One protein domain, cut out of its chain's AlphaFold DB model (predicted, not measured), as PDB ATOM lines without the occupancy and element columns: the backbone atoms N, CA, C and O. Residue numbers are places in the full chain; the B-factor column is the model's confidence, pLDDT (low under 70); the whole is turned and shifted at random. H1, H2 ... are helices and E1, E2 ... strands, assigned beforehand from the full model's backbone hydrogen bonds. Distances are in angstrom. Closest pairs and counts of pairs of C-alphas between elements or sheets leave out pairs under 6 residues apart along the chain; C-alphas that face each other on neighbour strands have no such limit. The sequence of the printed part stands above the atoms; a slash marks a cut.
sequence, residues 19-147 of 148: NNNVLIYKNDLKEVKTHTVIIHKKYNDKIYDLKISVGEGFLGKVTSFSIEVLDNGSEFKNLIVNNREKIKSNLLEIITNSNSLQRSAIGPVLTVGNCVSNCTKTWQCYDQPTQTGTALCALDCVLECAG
ATOM      1  N   ASN A  19     -23.500  43.519  -3.178       60.94
ATOM      2  CA  ASN A  19     -24.902  43.226  -2.927       60.94
ATOM      3  C   ASN A  19     -25.142  43.460  -1.429       60.94
ATOM      4  O   ASN A  19     -24.645  42.700  -0.593       60.94
ATOM      5  N   ASN A  20     -25.777  44.580  -1.078       77.00
ATOM      6  CA  ASN A  20     -26.022  44.977   0.310       77.00
ATOM      7  C   ASN A  20     -27.139  44.158   0.953       77.00
ATOM      8  O   ASN A  20     -27.376  44.277   2.151       77.00
ATOM      9  N   ASN A  21     -27.771  43.291   0.164       88.00
ATOM     10  CA  ASN A  21     -28.742  42.326   0.617       88.00
ATOM     11  C   ASN A  21     -28.065  41.061   1.169       88.00
ATOM     12  O   ASN A  21     -27.363  40.336   0.457       88.00
ATOM     13  N   VAL A  22     -28.324  40.774   2.439       92.31
ATOM     14  CA  VAL A  22     -27.915  39.559   3.136       92.31
ATOM     15  C   VAL A  22     -29.133  38.649   3.276       92.31
ATOM     16  O   VAL A  22     -30.057  38.923   4.042       92.31
ATOM     17  N   LEU A  23     -29.132  37.525   2.556       95.06
ATOM     18  CA  LEU A  23     -30.149  36.484   2.711       95.06
ATOM     19  C   LEU A  23     -29.908  35.717   4.017       95.06
ATOM     20  O   LEU A  23     -28.928  34.986   4.131       95.06
ATOM     21  N   ILE A  24     -30.796  35.838   4.997       95.50
ATOM     22  CA  ILE A  24     -30.655  35.173   6.301       95.50
ATOM     23  C   ILE A  24     -31.268  33.774   6.265       95.50
ATOM     24  O   ILE A  24     -30.658  32.811   6.725       95.50
ATOM     25  N   TYR A  25     -32.461  33.651   5.684       95.69
ATOM     26  CA  TYR A  25     -33.224  32.410   5.651       95.69
ATOM     27  C   TYR A  25     -33.901  32.221   4.296       95.69
ATOM     28  O   TYR A  25     -34.373  33.181   3.687       95.69
ATOM     29  N   LYS A  26     -33.954  30.971   3.838       96.06
ATOM     30  CA  LYS A  26     -34.763  30.528   2.705       96.06
ATOM     31  C   LYS A  26     -35.073  29.041   2.864       96.06
ATOM     32  O   LYS A  26     -34.204  28.295   3.314       96.06
ATOM     33  N   ASN A  27     -36.278  28.624   2.497       93.44
ATOM     34  CA  ASN A  27     -36.675  27.219   2.420       93.44
ATOM     35  C   ASN A  27     -37.222  26.868   1.025       93.44
ATOM     36  O   ASN A  27     -37.253  27.713   0.128       93.44
ATOM     37  N   ASP A  28     -37.645  25.614   0.862       93.69
ATOM     38  CA  ASP A  28     -38.110  25.066  -0.418       93.69
ATOM     39  C   ASP A  28     -39.602  25.317  -0.696       93.69
ATOM     40  O   ASP A  28     -40.127  24.897  -1.730       93.69
ATOM     41  N   LEU A  29     -40.322  25.984   0.213       92.06
ATOM     42  CA  LEU A  29     -41.725  26.313  -0.017       92.06
ATOM     43  C   LEU A  29     -41.839  27.340  -1.148       92.06
ATOM     44  O   LEU A  29     -41.051  28.280  -1.259       92.06
ATOM     45  N   LYS A  30     -42.880  27.190  -1.970       94.25
ATOM     46  CA  LYS A  30     -43.184  28.158  -3.025       94.25
ATOM     47  C   LYS A  30     -43.566  29.501  -2.401       94.25
ATOM     48  O   LYS A  30     -44.611  29.611  -1.761       94.25
ATOM     49  N   GLU A  31     -42.733  30.507  -2.640       95.38
ATOM     50  CA  GLU A  31     -43.028  31.900  -2.312       95.38
ATOM     51  C   GLU A  31     -44.142  32.417  -3.232       95.38
ATOM     52  O   GLU A  31     -44.077  32.271  -4.456       95.38
ATOM     53  N   VAL A  32     -45.193  32.971  -2.631       96.06
ATOM     54  CA  VAL A  32     -46.353  33.542  -3.331       96.06
ATOM     55  C   VAL A  32     -46.384  35.063  -3.236       96.06
ATOM     56  O   VAL A  32     -46.948  35.716  -4.112       96.06
ATOM     57  N   LYS A  33     -45.781  35.633  -2.187       94.81
ATOM     58  CA  LYS A  33     -45.714  37.075  -1.950       94.81
ATOM     59  C   LYS A  33     -44.439  37.411  -1.184       94.81
ATOM     60  O   LYS A  33     -44.008  36.630  -0.350       94.81
ATOM     61  N   THR A  34     -43.880  38.592  -1.405       96.31
ATOM     62  CA  THR A  34     -42.805  39.140  -0.570       96.31
ATOM     63  C   THR A  34     -43.320  40.405   0.104       96.31
ATOM     64  O   THR A  34     -43.927  41.255  -0.550       96.31
ATOM     65  N   HIS A  35     -43.100  40.531   1.408       96.00
ATOM     66  CA  HIS A  35     -43.384  41.749   2.164       96.00
ATOM     67  C   HIS A  35     -42.082  42.467   2.445       96.00
ATOM     68  O   HIS A  35     -41.112  41.835   2.855       96.00
ATOM     69  N   THR A  36     -42.067  43.779   2.254       94.81
ATOM     70  CA  THR A  36     -40.883  44.597   2.491       94.81
ATOM     71  C   THR A  36     -41.238  45.740   3.421       94.81
ATOM     72  O   THR A  36     -42.232  46.430   3.204       94.81
ATOM     73  N   VAL A  37     -40.404  45.951   4.432       94.31
ATOM     74  CA  VAL A  37     -40.497  47.081   5.357       94.31
ATOM     75  C   VAL A  37     -39.138  47.753   5.475       94.31
ATOM     76  O   VAL A  37     -38.102  47.102   5.328       94.31
ATOM     77  N   ILE A  38     -39.144  49.059   5.719       93.75
ATOM     78  CA  ILE A  38     -37.936  49.815   6.045       93.75
ATOM     79  C   ILE A  38     -37.986  50.104   7.540       93.75
ATOM     80  O   ILE A  38     -38.984  50.637   8.025       93.75
ATOM     81  N   ILE A  39     -36.929  49.731   8.254       91.38
ATOM     82  CA  ILE A  39     -36.747  50.049   9.670       91.38
ATOM     83  C   ILE A  39     -35.474  50.869   9.858       91.38
ATOM     84  O   ILE A  39     -34.538  50.776   9.063       91.38
ATOM     85  N   HIS A  40     -35.432  51.641  10.938       91.19
ATOM     86  CA  HIS A  40     -34.280  52.458  11.303       91.19
ATOM     87  C   HIS A  40     -33.606  51.852  12.534       91.19
ATOM     88  O   HIS A  40     -34.244  51.713  13.580       91.19
ATOM     89  N   LYS A  41     -32.319  51.505  12.436       88.44
ATOM     90  CA  LYS A  41     -31.542  50.968  13.565       88.44
ATOM     91  C   LYS A  41     -30.352  51.856  13.889       88.44
ATOM     92  O   LYS A  41     -29.588  52.240  13.008       88.44
ATOM     93  N   LYS A  42     -30.190  52.174  15.176       87.25
ATOM     94  CA  LYS A  42     -29.037  52.925  15.676       87.25
ATOM     95  C   LYS A  42     -27.906  51.961  16.039       87.25
ATOM     96  O   LYS A  42     -28.111  51.072  16.858       87.25
ATOM     97  N   TYR A  43     -26.711  52.187  15.504       85.31
ATOM     98  CA  TYR A  43     -25.492  51.450  15.848       85.31
ATOM     99  C   TYR A  43     -24.271  52.373  15.765       85.31
ATOM    100  O   TYR A  43     -24.141  53.136  14.809       85.31
ATOM    101  N   ASN A  44     -23.391  52.337  16.773       85.81
ATOM    102  CA  ASN A  44     -22.215  53.220  16.885       85.81
ATOM    103  C   ASN A  44     -22.527  54.702  16.584       85.81
ATOM    104  O   ASN A  44     -21.868  55.348  15.773       85.81
ATOM    105  N   ASP A  45     -23.592  55.214  17.209       86.31
ATOM    106  CA  ASP A  45     -24.095  56.589  17.059       86.31
ATOM    107  C   ASP A  45     -24.517  57.024  15.647       86.31
ATOM    108  O   ASP A  45     -24.836  58.192  15.425       86.31
ATOM    109  N   LYS A  46     -24.643  56.075  14.718       88.25
ATOM    110  CA  LYS A  46     -25.223  56.280  13.387       88.25
ATOM    111  C   LYS A  46     -26.573  55.583  13.278       88.25
ATOM    112  O   LYS A  46     -26.805  54.569  13.934       88.25
ATOM    113  N   ILE A  47     -27.461  56.131  12.452       89.69
ATOM    114  CA  ILE A  47     -28.748  55.515  12.110       89.69
ATOM    115  C   ILE A  47     -28.601  54.880  10.731       89.69
ATOM    116  O   ILE A  47     -28.162  55.542   9.795       89.69
ATOM    117  N   TYR A  48     -28.956  53.604  10.632       89.19
ATOM    118  CA  TYR A  48     -28.944  52.828   9.400       89.19
ATOM    119  C   TYR A  48     -30.371  52.514   8.971       89.19
ATOM    120  O   TYR A  48     -31.180  52.045   9.778       89.19
ATOM    121  N   ASP A  49     -30.643  52.715   7.687       92.19
ATOM    122  CA  ASP A  49     -31.899  52.319   7.066       92.19
ATOM    123  C   ASP A  49     -31.772  50.882   6.564       92.19
ATOM    124  O   ASP A  49     -30.934  50.563   5.712       92.19
ATOM    125  N   LEU A  50     -32.599  49.999   7.117       92.81
ATOM    126  CA  LEU A  50     -32.613  48.583   6.791       92.81
ATOM    127  C   LEU A  50     -33.899  48.256   6.056       92.81
ATOM    128  O   LEU A  50     -34.994  48.394   6.597       92.81
ATOM    129  N   LYS A  51     -33.767  47.753   4.837       94.62
ATOM    130  CA  LYS A  51     -34.875  47.185   4.086       94.62
ATOM    131  C   LYS A  51     -34.943  45.690   4.364       94.62
ATOM    132  O   LYS A  51     -34.120  44.909   3.886       94.62
ATOM    133  N   ILE A  52     -35.939  45.287   5.136       94.81
ATOM    134  CA  ILE A  52     -36.176  43.889   5.485       94.81
ATOM    135  C   ILE A  52     -37.235  43.327   4.554       94.81
ATOM    136  O   ILE A  52     -38.294  43.925   4.377       94.81
ATOM    137  N   SER A  53     -36.947  42.174   3.956       96.75
ATOM    138  CA  SER A  53     -37.878  41.455   3.090       96.75
ATOM    139  C   SER A  53     -38.192  40.080   3.668       96.75
ATOM    140  O   SER A  53     -37.280  39.306   3.954       96.75
ATOM    141  N   VAL A  54     -39.479  39.779   3.828       97.00
ATOM    142  CA  VAL A  54     -39.994  38.498   4.320       97.00
ATOM    143  C   VAL A  54     -40.852  37.864   3.230       97.00
ATOM    144  O   VAL A  54     -41.900  38.393   2.854       97.00
ATOM    145  N   GLY A  55     -40.395  36.733   2.707       97.00
ATOM    146  CA  GLY A  55     -41.155  35.909   1.780       97.00
ATOM    147  C   GLY A  55     -42.283  35.174   2.493       97.00
ATOM    148  O   GLY A  55     -42.083  34.594   3.560       97.00
ATOM    149  N   GLU A  56     -43.459  35.182   1.885       96.12
ATOM    150  CA  GLU A  56     -44.653  34.469   2.305       96.12
ATOM    151  C   GLU A  56     -45.022  33.405   1.272       96.12
ATOM    152  O   GLU A  56     -45.095  33.665   0.070       96.12
ATOM    153  N   GLY A  57     -45.292  32.202   1.764       93.88
ATOM    154  CA  GLY A  57     -45.804  31.068   1.010       93.88
ATOM    155  C   GLY A  57     -47.269  30.804   1.334       93.88
ATOM    156  O   GLY A  57     -47.945  31.578   2.014       93.88
ATOM    157  N   PHE A  58     -47.777  29.664   0.877       92.19
ATOM    158  CA  PHE A  58     -49.144  29.253   1.194       92.19
ATOM    159  C   PHE A  58     -49.393  29.188   2.708       92.19
ATOM    160  O   PHE A  58     -48.530  28.759   3.476       92.19
ATOM    161  N   LEU A  59     -50.607  29.579   3.112       89.56
ATOM    162  CA  LEU A  59     -51.049  29.645   4.511       89.56
ATOM    163  C   LEU A  59     -50.227  30.614   5.380       89.56
ATOM    164  O   LEU A  59     -50.130  30.424   6.589       89.56
ATOM    165  N   GLY A  60     -49.614  31.640   4.781       90.81
ATOM    166  CA  GLY A  60     -48.908  32.670   5.540       90.81
ATOM    167  C   GLY A  60     -47.586  32.206   6.159       90.81
ATOM    168  O   GLY A  60     -47.135  32.784   7.151       90.81
ATOM    169  N   LYS A  61     -46.985  31.130   5.629       93.50
ATOM    170  CA  LYS A  61     -45.697  30.604   6.105       93.50
ATOM    171  C   LYS A  61     -44.533  31.452   5.611       93.50
ATOM    172  O   LYS A  61     -44.539  31.871   4.456       93.50
ATOM    173  N   VAL A  62     -43.504  31.611   6.439       95.00
ATOM    174  CA  VAL A  62     -42.269  32.288   6.017       95.00
ATOM    175  C   VAL A  62     -41.497  31.390   5.046       95.00
ATOM    176  O   VAL A  62     -41.206  30.233   5.357       95.00
ATOM    177  N   THR A  63     -41.145  31.915   3.875       96.81
ATOM    178  CA  THR A  63     -40.357  31.211   2.841       96.81
ATOM    179  C   THR A  63     -38.948  31.750   2.718       96.81
ATOM    180  O   THR A  63     -38.018  30.998   2.430       96.81
ATOM    181  N   SER A  64     -38.771  33.045   2.959       97.12
ATOM    182  CA  SER A  64     -37.476  33.708   2.911       97.12
ATOM    183  C   SER A  64     -37.419  34.890   3.875       97.12
ATOM    184  O   SER A  64     -38.443  35.433   4.282       97.12
ATOM    185  N   PHE A  65     -36.209  35.268   4.270       96.94
ATOM    186  CA  PHE A  65     -35.945  36.459   5.064       96.94
ATOM    187  C   PHE A  65     -34.601  37.044   4.651       96.94
ATOM    188  O   PHE A  65     -33.579  36.348   4.693       96.94
ATOM    189  N   SER A  66     -34.582  38.318   4.276       96.31
ATOM    190  CA  SER A  66     -33.363  39.018   3.889       96.31
ATOM    191  C   SER A  66     -33.329  40.444   4.426       96.31
ATOM    192  O   SER A  66     -34.369  41.077   4.604       96.31
ATOM    193  N   ILE A  67     -32.121  40.943   4.676       94.81
ATOM    194  CA  ILE A  67     -31.879  42.293   5.186       94.81
ATOM    195  C   ILE A  67     -30.955  43.003   4.209       94.81
ATOM    196  O   ILE A  67     -29.845  42.543   3.955       94.81
ATOM    197  N   GLU A  68     -31.401  44.135   3.688       93.31
ATOM    198  CA  GLU A  68     -30.617  45.021   2.842       93.31
ATOM    199  C   GLU A  68     -30.287  46.301   3.617       93.31
ATOM    200  O   GLU A  68     -31.187  47.003   4.074       93.31
ATOM    201  N   VAL A  69     -28.998  46.601   3.780       92.31
ATOM    202  CA  VAL A  69     -28.548  47.880   4.354       92.31
ATOM    203  C   VAL A  69     -28.546  48.916   3.231       92.31
ATOM    204  O   VAL A  69     -27.802  48.764   2.263       92.31
ATOM    205  N   LEU A  70     -29.402  49.937   3.330       89.69
ATOM    206  CA  LEU A  70     -29.570  50.947   2.275       89.69
ATOM    207  C   LEU A  70     -28.455  52.002   2.270       89.69
ATOM    208  O   LEU A  70     -28.294  52.715   1.283       89.69
ATOM    209  N   ASP A  71     -27.683  52.090   3.351       80.44
ATOM    210  CA  ASP A  71     -26.516  52.965   3.426       80.44
ATOM    211  C   ASP A  71     -25.291  52.364   2.703       80.44
ATOM    212  O   ASP A  71     -25.139  51.148   2.561       80.44
ATOM    213  N   ASN A  72     -24.377  53.235   2.272       68.31
ATOM    214  CA  ASN A  72     -23.134  52.859   1.593       68.31
ATOM    215  C   ASN A  72     -22.048  52.337   2.559       68.31
ATOM    216  O   ASN A  72     -20.999  51.869   2.110       68.31
ATOM    217  N   GLY A  73     -22.266  52.418   3.877       68.75
ATOM    218  CA  GLY A  73     -21.348  51.916   4.898       68.75
ATOM    219  C   GLY A  73     -21.335  50.385   5.018       68.75
ATOM    220  O   GLY A  73     -22.373  49.732   5.083       68.75
ATOM    221  N   SER A  74     -20.143  49.788   5.121       80.25
ATOM    222  CA  SER A  74     -19.982  48.332   5.295       80.25
ATOM    223  C   SER A  74     -20.069  47.860   6.750       80.25
ATOM    224  O   SER A  74     -20.188  46.664   6.997       80.25
ATOM    225  N   GLU A  75     -20.020  48.775   7.720       85.75
ATOM    226  CA  GLU A  75     -19.922  48.458   9.149       85.75
ATOM    227  C   GLU A  75     -21.129  47.655   9.651       85.75
ATOM    228  O   GLU A  75     -20.978  46.533  10.137       85.75
ATOM    229  N   PHE A  76     -22.338  48.186   9.455       86.44
ATOM    230  CA  PHE A  76     -23.566  47.517   9.879       86.44
ATOM    231  C   PHE A  76     -23.856  46.260   9.050       86.44
ATOM    232  O   PHE A  76     -24.293  45.237   9.570       86.44
ATOM    233  N   LYS A  77     -23.522  46.278   7.753       88.94
ATOM    234  CA  LYS A  77     -23.588  45.076   6.913       88.94
ATOM    235  C   LYS A  77     -22.729  43.951   7.490       88.94
ATOM    236  O   LYS A  77     -23.193  42.818   7.590       88.94
ATOM    237  N   ASN A  78     -21.496  44.256   7.886       90.00
ATOM    238  CA  ASN A  78     -20.597  43.278   8.488       90.00
ATOM    239  C   ASN A  78     -21.152  42.762   9.821       90.00
ATOM    240  O   ASN A  78     -21.046  41.568  10.082       90.00
ATOM    241  N   LEU A  79     -21.804  43.609  10.624       90.19
ATOM    242  CA  LEU A  79     -22.495  43.185  11.848       90.19
ATOM    243  C   LEU A  79     -23.601  42.157  11.560       90.19
ATOM    244  O   LEU A  79     -23.646  41.108  12.207       90.19
ATOM    245  N   ILE A  80     -24.442  42.418  10.554       91.25
ATOM    246  CA  ILE A  80     -25.508  41.504  10.116       91.25
ATOM    247  C   ILE A  80     -24.922  40.190   9.590       91.25
ATOM    248  O   ILE A  80     -25.403  39.114   9.940       91.25
ATOM    249  N   VAL A  81     -23.860  40.253   8.780       92.06
ATOM    250  CA  VAL A  81     -23.177  39.061   8.254       92.06
ATOM    251  C   VAL A  81     -22.552  38.237   9.384       92.06
ATOM    252  O   VAL A  81     -22.738  37.022   9.420       92.06
ATOM    253  N   ASN A  82     -21.874  38.884  10.334       92.56
ATOM    254  CA  ASN A  82     -21.209  38.221  11.459       92.56
ATOM    255  C   ASN A  82     -22.205  37.568  12.428       92.56
ATOM    256  O   ASN A  82     -21.902  36.529  13.012       92.56
ATOM    257  N   ASN A  83     -23.404  38.139  12.578       91.25
ATOM    258  CA  ASN A  83     -24.461  37.591  13.430       91.25
ATOM    259  C   ASN A  83     -25.518  36.788  12.657       91.25
ATOM    260  O   ASN A  83     -26.513  36.370  13.250       91.25
ATOM    261  N   ARG A  84     -25.312  36.511  11.363       93.12
ATOM    262  CA  ARG A  84     -26.300  35.878  10.472       93.12
ATOM    263  C   ARG A  84     -26.933  34.615  11.048       93.12
ATOM    264  O   ARG A  84     -28.152  34.477  10.996       93.12
ATOM    265  N   GLU A  85     -26.139  33.707  11.614       91.31
ATOM    266  CA  GLU A  85     -26.669  32.458  12.181       91.31
ATOM    267  C   GLU A  85     -27.472  32.689  13.469       91.31
ATOM    268  O   GLU A  85     -28.471  32.009  13.688       91.31
ATOM    269  N   LYS A  86     -27.117  33.692  14.287       90.62
ATOM    270  CA  LYS A  86     -27.924  34.081  15.456       90.62
ATOM    271  C   LYS A  86     -29.248  34.704  15.028       90.62
ATOM    272  O   LYS A  86     -30.291  34.295  15.523       90.62
ATOM    273  N   ILE A  87     -29.216  35.627  14.062       92.56
ATOM    274  CA  ILE A  87     -30.415  36.243  13.467       92.56
ATOM    275  C   ILE A  87     -31.331  35.143  12.912       92.56
ATOM    276  O   ILE A  87     -32.524  35.113  13.206       92.56
ATOM    277  N   LYS A  88     -30.769  34.191  12.160       94.00
ATOM    278  CA  LYS A  88     -31.499  33.035  11.629       94.00
ATOM    279  C   LYS A  88     -32.082  32.156  12.737       94.00
ATOM    280  O   LYS A  88     -33.235  31.756  12.627       94.00
ATOM    281  N   SER A  89     -31.321  31.862  13.792       91.38
ATOM    282  CA  SER A  89     -31.800  31.080  14.937       91.38
ATOM    283  C   SER A  89     -32.963  31.777  15.645       91.38
ATOM    284  O   SER A  89     -33.990  31.144  15.875       91.38
ATOM    285  N   ASN A  90     -32.845  33.081  15.913       90.56
ATOM    286  CA  ASN A  90     -33.901  33.891  16.524       90.56
ATOM    287  C   ASN A  90     -35.169  33.884  15.660       90.56
ATOM    288  O   ASN A  90     -36.271  33.668  16.160       90.56
ATOM    289  N   LEU A  91     -35.012  34.061  14.343       92.50
ATOM    290  CA  LEU A  91     -36.114  33.990  13.386       92.50
ATOM    291  C   LEU A  91     -36.796  32.613  13.400       92.50
ATOM    292  O   LEU A  91     -38.023  32.533  13.424       92.50
ATOM    293  N   LEU A  92     -36.024  31.525  13.391       91.12
ATOM    294  CA  LEU A  92     -36.564  30.162  13.417       91.12
ATOM    295  C   LEU A  92     -37.269  29.839  14.737       91.12
ATOM    296  O   LEU A  92     -38.296  29.158  14.716       91.12
ATOM    297  N   GLU A  93     -36.759  30.341  15.864       88.56
ATOM    298  CA  GLU A  93     -37.417  30.240  17.170       88.56
ATOM    299  C   GLU A  93     -38.803  30.901  17.121       88.56
ATOM    300  O   GLU A  93     -39.802  30.270  17.469       88.56
ATOM    301  N   ILE A  94     -38.894  32.123  16.582       86.62
ATOM    302  CA  ILE A  94     -40.162  32.852  16.414       86.62
ATOM    303  C   ILE A  94     -41.134  32.089  15.513       86.62
ATOM    304  O   ILE A  94     -42.296  31.889  15.874       86.62
ATOM    305  N   ILE A  95     -40.670  31.623  14.350       86.00
ATOM    306  CA  ILE A  95     -41.508  30.863  13.413       86.00
ATOM    307  C   ILE A  95     -42.027  29.587  14.085       86.00
ATOM    308  O   ILE A  95     -43.209  29.263  13.974       86.00
ATOM    309  N   THR A  96     -41.174  28.868  14.815       84.56
ATOM    310  CA  THR A  96     -41.560  27.622  15.493       84.56
ATOM    311  C   THR A  96     -42.594  27.888  16.587       84.56
ATOM    312  O   THR A  96     -43.620  27.206  16.628       84.56
ATOM    313  N   ASN A  97     -42.387  28.926  17.399       79.19
ATOM    314  CA  ASN A  97     -43.285  29.294  18.494       79.19
ATOM    315  C   ASN A  97     -44.633  29.847  18.011       79.19
ATOM    316  O   ASN A  97     -45.655  29.605  18.648       79.19
ATOM    317  N   SER A  98     -44.678  30.512  16.851       76.50
ATOM    318  CA  SER A  98     -45.948  30.956  16.256       76.50
ATOM    319  C   SER A  98     -46.900  29.787  15.962       76.50
ATOM    320  O   SER A  98     -48.105  29.897  16.171       76.50
ATOM    321  N   ASN A  99     -46.358  28.623  15.578       64.31
ATOM    322  CA  ASN A  99     -47.156  27.427  15.293       64.31
ATOM    323  C   ASN A  99     -47.659  26.711  16.554       64.31
ATOM    324  O   ASN A  99     -48.668  26.008  16.488       64.31
ATOM    325  N   SER A 100     -46.945  26.828  17.678       58.38
ATOM    326  CA  SER A 100     -47.318  26.175  18.938       58.38
ATOM    327  C   SER A 100     -48.292  27.024  19.757       58.38
ATOM    328  O   SER A 100     -49.248  26.482  20.311       58.38
ATOM    329  N   LEU A 101     -48.109  28.348  19.782       56.47
ATOM    330  CA  LEU A 101     -48.936  29.271  20.568       56.47
ATOM    331  C   LEU A 101     -50.304  29.555  19.933       56.47
ATOM    332  O   LEU A 101     -51.272  29.733  20.666       56.47
ATOM    333  N   GLN A 102     -50.441  29.466  18.602       54.16
ATOM    334  CA  GLN A 102     -51.760  29.494  17.948       54.16
ATOM    335  C   GLN A 102     -52.646  28.277  18.300       54.16
ATOM    336  O   GLN A 102     -53.837  28.285  17.991       54.16
ATOM    337  N   ARG A 103     -52.103  27.224  18.939       39.62
ATOM    338  CA  ARG A 103     -52.831  25.974  19.237       39.62
ATOM    339  C   ARG A 103     -53.254  25.761  20.690       39.62
ATOM    340  O   ARG A 103     -53.974  24.794  20.928       39.62
ATOM    341  N   SER A 104     -52.902  26.636  21.629       36.34
ATOM    342  CA  SER A 104     -53.253  26.423  23.038       36.34
ATOM    343  C   SER A 104     -53.784  27.683  23.705       36.34
ATOM    344  O   SER A 104     -53.036  28.522  24.201       36.34
ATOM    345  N   ALA A 105     -55.110  27.744  23.823       42.97
ATOM    346  CA  ALA A 105     -55.708  28.335  25.005       42.97
ATOM    347  C   ALA A 105     -55.261  27.501  26.226       42.97
ATOM    348  O   ALA A 105     -55.467  26.291  26.251       42.97
ATOM    349  N   ILE A 106     -54.703  28.174  27.239       41.91
ATOM    350  CA  ILE A 106     -54.454  27.691  28.615       41.91
ATOM    351  C   ILE A 106     -53.162  26.852  28.837       41.91
ATOM    352  O   ILE A 106     -53.170  25.626  28.800       41.91
ATOM    353  N   GLY A 107     -52.085  27.554  29.239       30.03
ATOM    354  CA  GLY A 107     -50.997  27.083  30.132       30.03
ATOM    355  C   GLY A 107     -49.724  26.489  29.486       30.03
ATOM    356  O   GLY A 107     -49.755  26.126  28.315       30.03
ATOM    357  N   PRO A 108     -48.606  26.313  30.234       35.88
ATOM    358  CA  PRO A 108     -48.099  27.062  31.389       35.88
ATOM    359  C   PRO A 108     -47.108  28.169  30.955       35.88
ATOM    360  O   PRO A 108     -46.605  28.191  29.833       35.88
ATOM    361  N   VAL A 109     -46.805  29.099  31.862       44.62
ATOM    362  CA  VAL A 109     -45.760  30.119  31.683       44.62
ATOM    363  C   VAL A 109     -44.410  29.417  31.503       44.62
ATOM    364  O   VAL A 109     -43.848  28.897  32.466       44.62
ATOM    365  N   LEU A 110     -43.895  29.384  30.271       39.38
ATOM    366  CA  LEU A 110     -42.549  28.899  29.979       39.38
ATOM    367  C   LEU A 110     -41.520  29.835  30.636       39.38
ATOM    368  O   LEU A 110     -41.244  30.932  30.159       39.38
ATOM    369  N   THR A 111     -41.052  29.395  31.805       37.00
ATOM    370  CA  THR A 111     -39.663  29.404  32.289       37.00
ATOM    371  C   THR A 111     -38.690  30.317  31.535       37.00
ATOM    372  O   THR A 111     -38.317  30.009  30.410       37.00
ATOM    373  N   VAL A 112     -38.240  31.387  32.211       42.56
ATOM    374  CA  VAL A 112     -37.044  32.209  31.914       42.56
ATOM    375  C   VAL A 112     -36.829  32.447  30.411       42.56
ATOM    376  O   VAL A 112     -35.992  31.811  29.778       42.56
ATOM    377  N   GLY A 113     -37.618  33.347  29.818       50.62
ATOM    378  CA  GLY A 113     -37.596  33.572  28.373       50.62
ATOM    379  C   GLY A 113     -36.236  34.066  27.870       50.62
ATOM    380  O   GLY A 113     -35.731  35.085  28.345       50.62
ATOM    381  N   ASN A 114     -35.676  33.364  26.876       75.19
ATOM    382  CA  ASN A 114     -34.611  33.863  26.001       75.19
ATOM    383  C   ASN A 114     -34.997  35.265  25.472       75.19
ATOM    384  O   ASN A 114     -36.189  35.552  25.339       75.19
ATOM    385  N   CYS A 115     -34.026  36.140  25.173       84.56
ATOM    386  CA  CYS A 115     -34.254  37.548  24.784       84.56
ATOM    387  C   CYS A 115     -35.410  37.712  23.775       84.56
ATOM    388  O   CYS A 115     -36.296  38.554  23.943       84.56
ATOM    389  N   VAL A 116     -35.447  36.819  22.782       85.00
ATOM    390  CA  VAL A 116     -36.447  36.773  21.713       85.00
ATOM    391  C   VAL A 116     -37.865  36.566  22.252       85.00
ATOM    392  O   VAL A 116     -38.786  37.277  21.855       85.00
ATOM    393  N   SER A 117     -38.057  35.627  23.179       81.75
ATOM    394  CA  SER A 117     -39.365  35.306  23.764       81.75
ATOM    395  C   SER A 117     -39.941  36.483  24.554       81.75
ATOM    396  O   SER A 117     -41.103  36.849  24.377       81.75
ATOM    397  N   ASN A 118     -39.113  37.149  25.365       83.81
ATOM    398  CA  ASN A 118     -39.560  38.308  26.141       83.81
ATOM    399  C   ASN A 118     -39.912  39.493  25.235       83.81
ATOM    400  O   ASN A 118     -40.953  40.129  25.424       83.81
ATOM    401  N   CYS A 119     -39.077  39.762  24.228       85.81
ATOM    402  CA  CYS A 119     -39.326  40.845  23.285       85.81
ATOM    403  C   CYS A 119     -40.606  40.590  22.474       85.81
ATOM    404  O   CYS A 119     -41.509  41.423  22.460       85.81
ATOM    405  N   THR A 120     -40.757  39.397  21.892       86.44
ATOM    406  CA  THR A 120     -41.945  39.060  21.090       86.44
ATOM    407  C   THR A 120     -43.241  39.030  21.895       86.44
ATOM    408  O   THR A 120     -44.287  39.416  21.374       86.44
ATOM    409  N   LYS A 121     -43.189  38.632  23.173       85.75
ATOM    410  CA  LYS A 121     -44.347  38.676  24.074       85.75
ATOM    411  C   LYS A 121     -44.767  40.105  24.418       85.75
ATOM    412  O   LYS A 121     -45.962  40.370  24.496       85.75
ATOM    413  N   THR A 122     -43.806  41.012  24.604       85.25
ATOM    414  CA  THR A 122     -44.075  42.427  24.928       85.25
ATOM    415  C   THR A 122     -44.911  43.099  23.841       85.25
ATOM    416  O   THR A 122     -45.841  43.836  24.148       85.25
ATOM    417  N   TRP A 123     -44.630  42.775  22.579       82.94
ATOM    418  CA  TRP A 123     -45.338  43.311  21.414       82.94
ATOM    419  C   TRP A 123     -46.474  42.413  20.910       82.94
ATOM    420  O   TRP A 123     -47.025  42.671  19.845       82.94
ATOM    421  N   GLN A 124     -46.813  41.351  21.653       87.00
ATOM    422  CA  GLN A 124     -47.863  40.389  21.291       87.00
ATOM    423  C   GLN A 124     -47.719  39.838  19.859       87.00
ATOM    424  O   GLN A 124     -48.697  39.564  19.168       87.00
ATOM    425  N   CYS A 125     -46.483  39.642  19.387       88.19
ATOM    426  CA  CYS A 125     -46.250  39.300  17.984       88.19
ATOM    427  C   CYS A 125     -46.828  37.941  17.574       88.19
ATOM    428  O   CYS A 125     -47.130  37.746  16.401       88.19
ATOM    429  N   TYR A 126     -47.010  37.016  18.520       87.81
ATOM    430  CA  TYR A 126     -47.610  35.706  18.255       87.81
ATOM    431  C   TYR A 126     -49.126  35.748  18.007       87.81
ATOM    432  O   TYR A 126     -49.672  34.761  17.520       87.81
ATOM    433  N   ASP A 127     -49.791  36.878  18.274       87.81
ATOM    434  CA  ASP A 127     -51.223  37.063  17.988       87.81
ATOM    435  C   ASP A 127     -51.474  37.369  16.500       87.81
ATOM    436  O   ASP A 127     -52.618  37.443  16.043       87.81
ATOM    437  N   GLN A 128     -50.406  37.535  15.715       89.06
ATOM    438  CA  GLN A 128     -50.508  37.739  14.278       89.06
ATOM    439  C   GLN A 128     -51.075  36.486  13.584       89.06
ATOM    440  O   GLN A 128     -50.732  35.353  13.932       89.06
ATOM    441  N   PRO A 129     -51.917  36.659  12.550       86.31
ATOM    442  CA  PRO A 129     -52.629  35.546  11.923       86.31
ATOM    443  C   PRO A 129     -51.717  34.618  11.109       86.31
ATOM    444  O   PRO A 129     -52.097  33.487  10.812       86.31
ATOM    445  N   THR A 130     -50.521  35.077  10.733       90.94
ATOM    446  CA  THR A 130     -49.578  34.341   9.883       90.94
ATOM    447  C   THR A 130     -48.175  34.317  10.489       90.94
ATOM    448  O   THR A 130     -47.799  35.204  11.263       90.94
ATOM    449  N   GLN A 131     -47.358  33.328  10.101       91.94
ATOM    450  CA  GLN A 131     -45.941  33.293  10.489       91.94
ATOM    451  C   GLN A 131     -45.205  34.507   9.926       91.94
ATOM    452  O   GLN A 131     -44.364  35.086  10.605       91.94
ATOM    453  N   THR A 132     -45.544  34.916   8.701       92.19
ATOM    454  CA  THR A 132     -44.990  36.126   8.089       92.19
ATOM    455  C   THR A 132     -45.356  37.376   8.882       92.19
ATOM    456  O   THR A 132     -44.476  38.184   9.159       92.19
ATOM    457  N   GLY A 133     -46.608  37.512   9.326       90.62
ATOM    458  CA  GLY A 133     -47.030  38.610  10.199       90.62
ATOM    459  C   GLY A 133     -46.290  38.602  11.536       90.62
ATOM    460  O   GLY A 133     -45.803  39.639  11.976       90.62
ATOM    461  N   THR A 134     -46.113  37.421  12.136       92.38
ATOM    462  CA  THR A 134     -45.324  37.259  13.370       92.38
ATOM    463  C   THR A 134     -43.870  37.687  13.149       92.38
ATOM    464  O   THR A 134     -43.324  38.452  13.940       92.38
ATOM    465  N   ALA A 135     -43.241  37.235  12.058       92.25
ATOM    466  CA  ALA A 135     -41.860  37.571  11.723       92.25
ATOM    467  C   ALA A 135     -41.682  39.072  11.453       92.25
ATOM    468  O   ALA A 135     -40.704  39.646  11.918       92.25
ATOM    469  N   LEU A 136     -42.635  39.707  10.759       92.62
ATOM    470  CA  LEU A 136     -42.653  41.153  10.511       92.62
ATOM    471  C   LEU A 136     -42.854  41.970  11.797       92.62
ATOM    472  O   LEU A 136     -42.242  43.021  11.951       92.62
ATOM    473  N   CYS A 137     -43.677  41.493  12.734       92.19
ATOM    474  CA  CYS A 137     -43.824  42.130  14.045       92.19
ATOM    475  C   CYS A 137     -42.543  42.005  14.885       92.19
ATOM    476  O   CYS A 137     -42.138  42.937  15.569       92.19
ATOM    477  N   ALA A 138     -41.876  40.852  14.815       91.38
ATOM    478  CA  ALA A 138     -40.733  40.522  15.659       91.38
ATOM    479  C   ALA A 138     -39.367  40.967  15.097       91.38
ATOM    480  O   ALA A 138     -38.336  40.541  15.620       91.38
ATOM    481  N   LEU A 139     -39.327  41.792  14.046       91.31
ATOM    482  CA  LEU A 139     -38.083  42.175  13.360       91.31
ATOM    483  C   LEU A 139     -37.061  42.816  14.293       91.31
ATOM    484  O   LEU A 139     -35.893  42.425  14.291       91.31
ATOM    485  N   ASP A 140     -37.514  43.756  15.119       87.50
ATOM    486  CA  ASP A 140     -36.647  44.425  16.081       87.50
ATOM    487  C   ASP A 140     -36.089  43.437  17.106       87.50
ATOM    488  O   ASP A 140     -34.893  43.459  17.380       87.50
ATOM    489  N   CYS A 141     -36.917  42.500  17.574       88.56
ATOM    490  CA  CYS A 141     -36.504  41.448  18.499       88.56
ATOM    491  C   CYS A 141     -35.446  40.521  17.894       88.56
ATOM    492  O   CYS A 141     -34.489  40.145  18.568       88.56
ATOM    493  N   VAL A 142     -35.610  40.133  16.624       89.00
ATOM    494  CA  VAL A 142     -34.659  39.262  15.920       89.00
ATOM    495  C   VAL A 142     -33.270  39.893  15.892       89.00
ATOM    496  O   VAL A 142     -32.287  39.198  16.168       89.00
ATOM    497  N   LEU A 143     -33.208  41.185  15.566       88.00
ATOM    498  CA  LEU A 143     -31.963  41.932  15.411       88.00
ATOM    499  C   LEU A 143     -31.326  42.259  16.764       88.00
ATOM    500  O   LEU A 143     -30.193  41.849  17.019       88.00
ATOM    501  N   GLU A 144     -32.088  42.855  17.683       86.69
ATOM    502  CA  GLU A 144     -31.579  43.273  18.994       86.69
ATOM    503  C   GLU A 144     -31.043  42.084  19.795       86.69
ATOM    504  O   GLU A 144     -29.940  42.136  20.339       86.69
ATOM    505  N   CYS A 145     -31.764  40.961  19.794       86.69
ATOM    506  CA  CYS A 145     -31.326  39.756  20.494       86.69
ATOM    507  C   CYS A 145     -30.154  39.041  19.811       86.69
ATOM    508  O   CYS A 145     -29.518  38.181  20.423       86.69
ATOM    509  N   ALA A 146     -29.855  39.362  18.552       84.69
ATOM    510  CA  ALA A 146     -28.652  38.894  17.872       84.69
ATOM    511  C   ALA A 146     -27.446  39.823  18.099       84.69
ATOM    512  O   ALA A 146     -26.329  39.445  17.741       84.69
ATOM    513  N   GLY A 147     -27.651  40.997  18.712       78.94
ATOM    514  CA  GLY A 147     -26.642  42.048  18.834       78.94
ATOM    515  C   GLY A 147     -26.418  42.805  17.525       78.94
ATOM    516  O   GLY A 147     -25.284  43.194  17.246       78.94
TER     517      GLY A 147
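This is residues 19 to 147 of the 148 residues of an uncharacterized protein of Chryseobacterium sp. Leaf405 (UniProt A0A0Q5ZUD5). A twisted sheet of four antiparallel strands, drawn out by the long hairpin E2 and E3, has helices packed over one face while its other face is bare. H2, the longest helix, slants over E1 and E4, H4 runs over E3, H1 lies at one end of the sheet, and H3 sits beyond H2 and H5, away from the sheet; the loop of residues 103 to 112 sticks out past the end of H2. The printed part has 129 residues, with four named strands followed by five named helices along the chain, and the sheet order is E1, E4, E3, E2. The class is mixed, helices and strands. The whole is compact, with a radius of gyration of the C-alphas of 14.7 A and spans of 48 by 35 by 21 A.

E1 holds residues 21 to 26 and begins at C-alpha 21 at (-28.742, 42.326, 0.617). E2, residues 31 to 43, is 31.9 A from first to last C-alpha and bends by 55 degrees at residue 40. E3, residues 46 to 57, is 34.8 A long, and E4, residues 62 to 69, is 20.8 A long. H1 holds residues 74 to 82. H2, residues 84 to 101, is 25.7 A long, from C-alpha 84 at (-26.300, 35.878, 10.472) to C-alpha 101 at (-48.936, 29.271, 20.568). H3 is residues 115 to 122, H4 residues 131 to 137, and H5 residues 139 to 144, ending at C-alpha 144 at (-31.579, 43.273, 18.994).

E1 and E2 are the edge strands. E1 to E4 form a Greek key, in which E2, E3 and E4 are a meander, each strand the antiparallel neighbour of the one before, and E1 is the antiparallel neighbour of E4. Between E1 and E4, N 22 and O 67 are 2.8 A apart, within hydrogen-bond range. In the hairpin E2 and E3, N 41 and O 48 are 2.9 A apart; in the hairpin E3 and E4, N 53 and O 66 are 2.9 A apart. H1, H2, H4 and H5 make two layers with the sheet, helices on one face of it. H2 is on the sheet at a height of 10.0 A, over E1 and E4, slantwise to the strands at 42 degrees to E1 on the local plane. H4, on the same face, has a height of 8.9 A over the sheet and runs along E3 at 14 degrees on the local plane. H5, on that face too, lies over none of the strands. H1 is on the sheet at a height of 7.2 A, also over none, but only just, as 2 of its 9 C-alphas fall on E3. H2 is the hub. With residues 91 to 99 alone it touches H4, at a steep tilt of 63 degrees; the closest C-alphas, of Ile 95 and Gln 131, are 5.8 A apart. With residues 87 to 91 alone it touches H5, the closest C-alphas being those of Asn 90 and Val 142, 5.5 A apart. H3 is not on the sheet; it touches H5, with the C-alphas of Cys 119 and Cys 141 closest at 5.6 A, and it touches H2 through residues 90 to 94 of H2 alone, with the C-alphas of Asn 90 and Val 116 closest at 6.5 A. H1 and H5 are only just apart, 8.4 A at the closest. In H1, H3, H4 and H5 every O i to N i+4 pair is within hydrogen-bond range; in H2, 12 of 14 are.

The two C-alphas farthest apart, of Asn 72 and Ile 106, are 48.4 A apart. Residues 103 to 112 stand free; without them the body spans 39 by 32 by 21 A. The printed part has no cut. The link from H2 to H3, 13 residues, is long, and that from H3 to H4, 8 residues, is short. The mean pLDDT of the printed part is 84.3; residue 19, residues 72 to 73 and residues 99 to 113 are under 70.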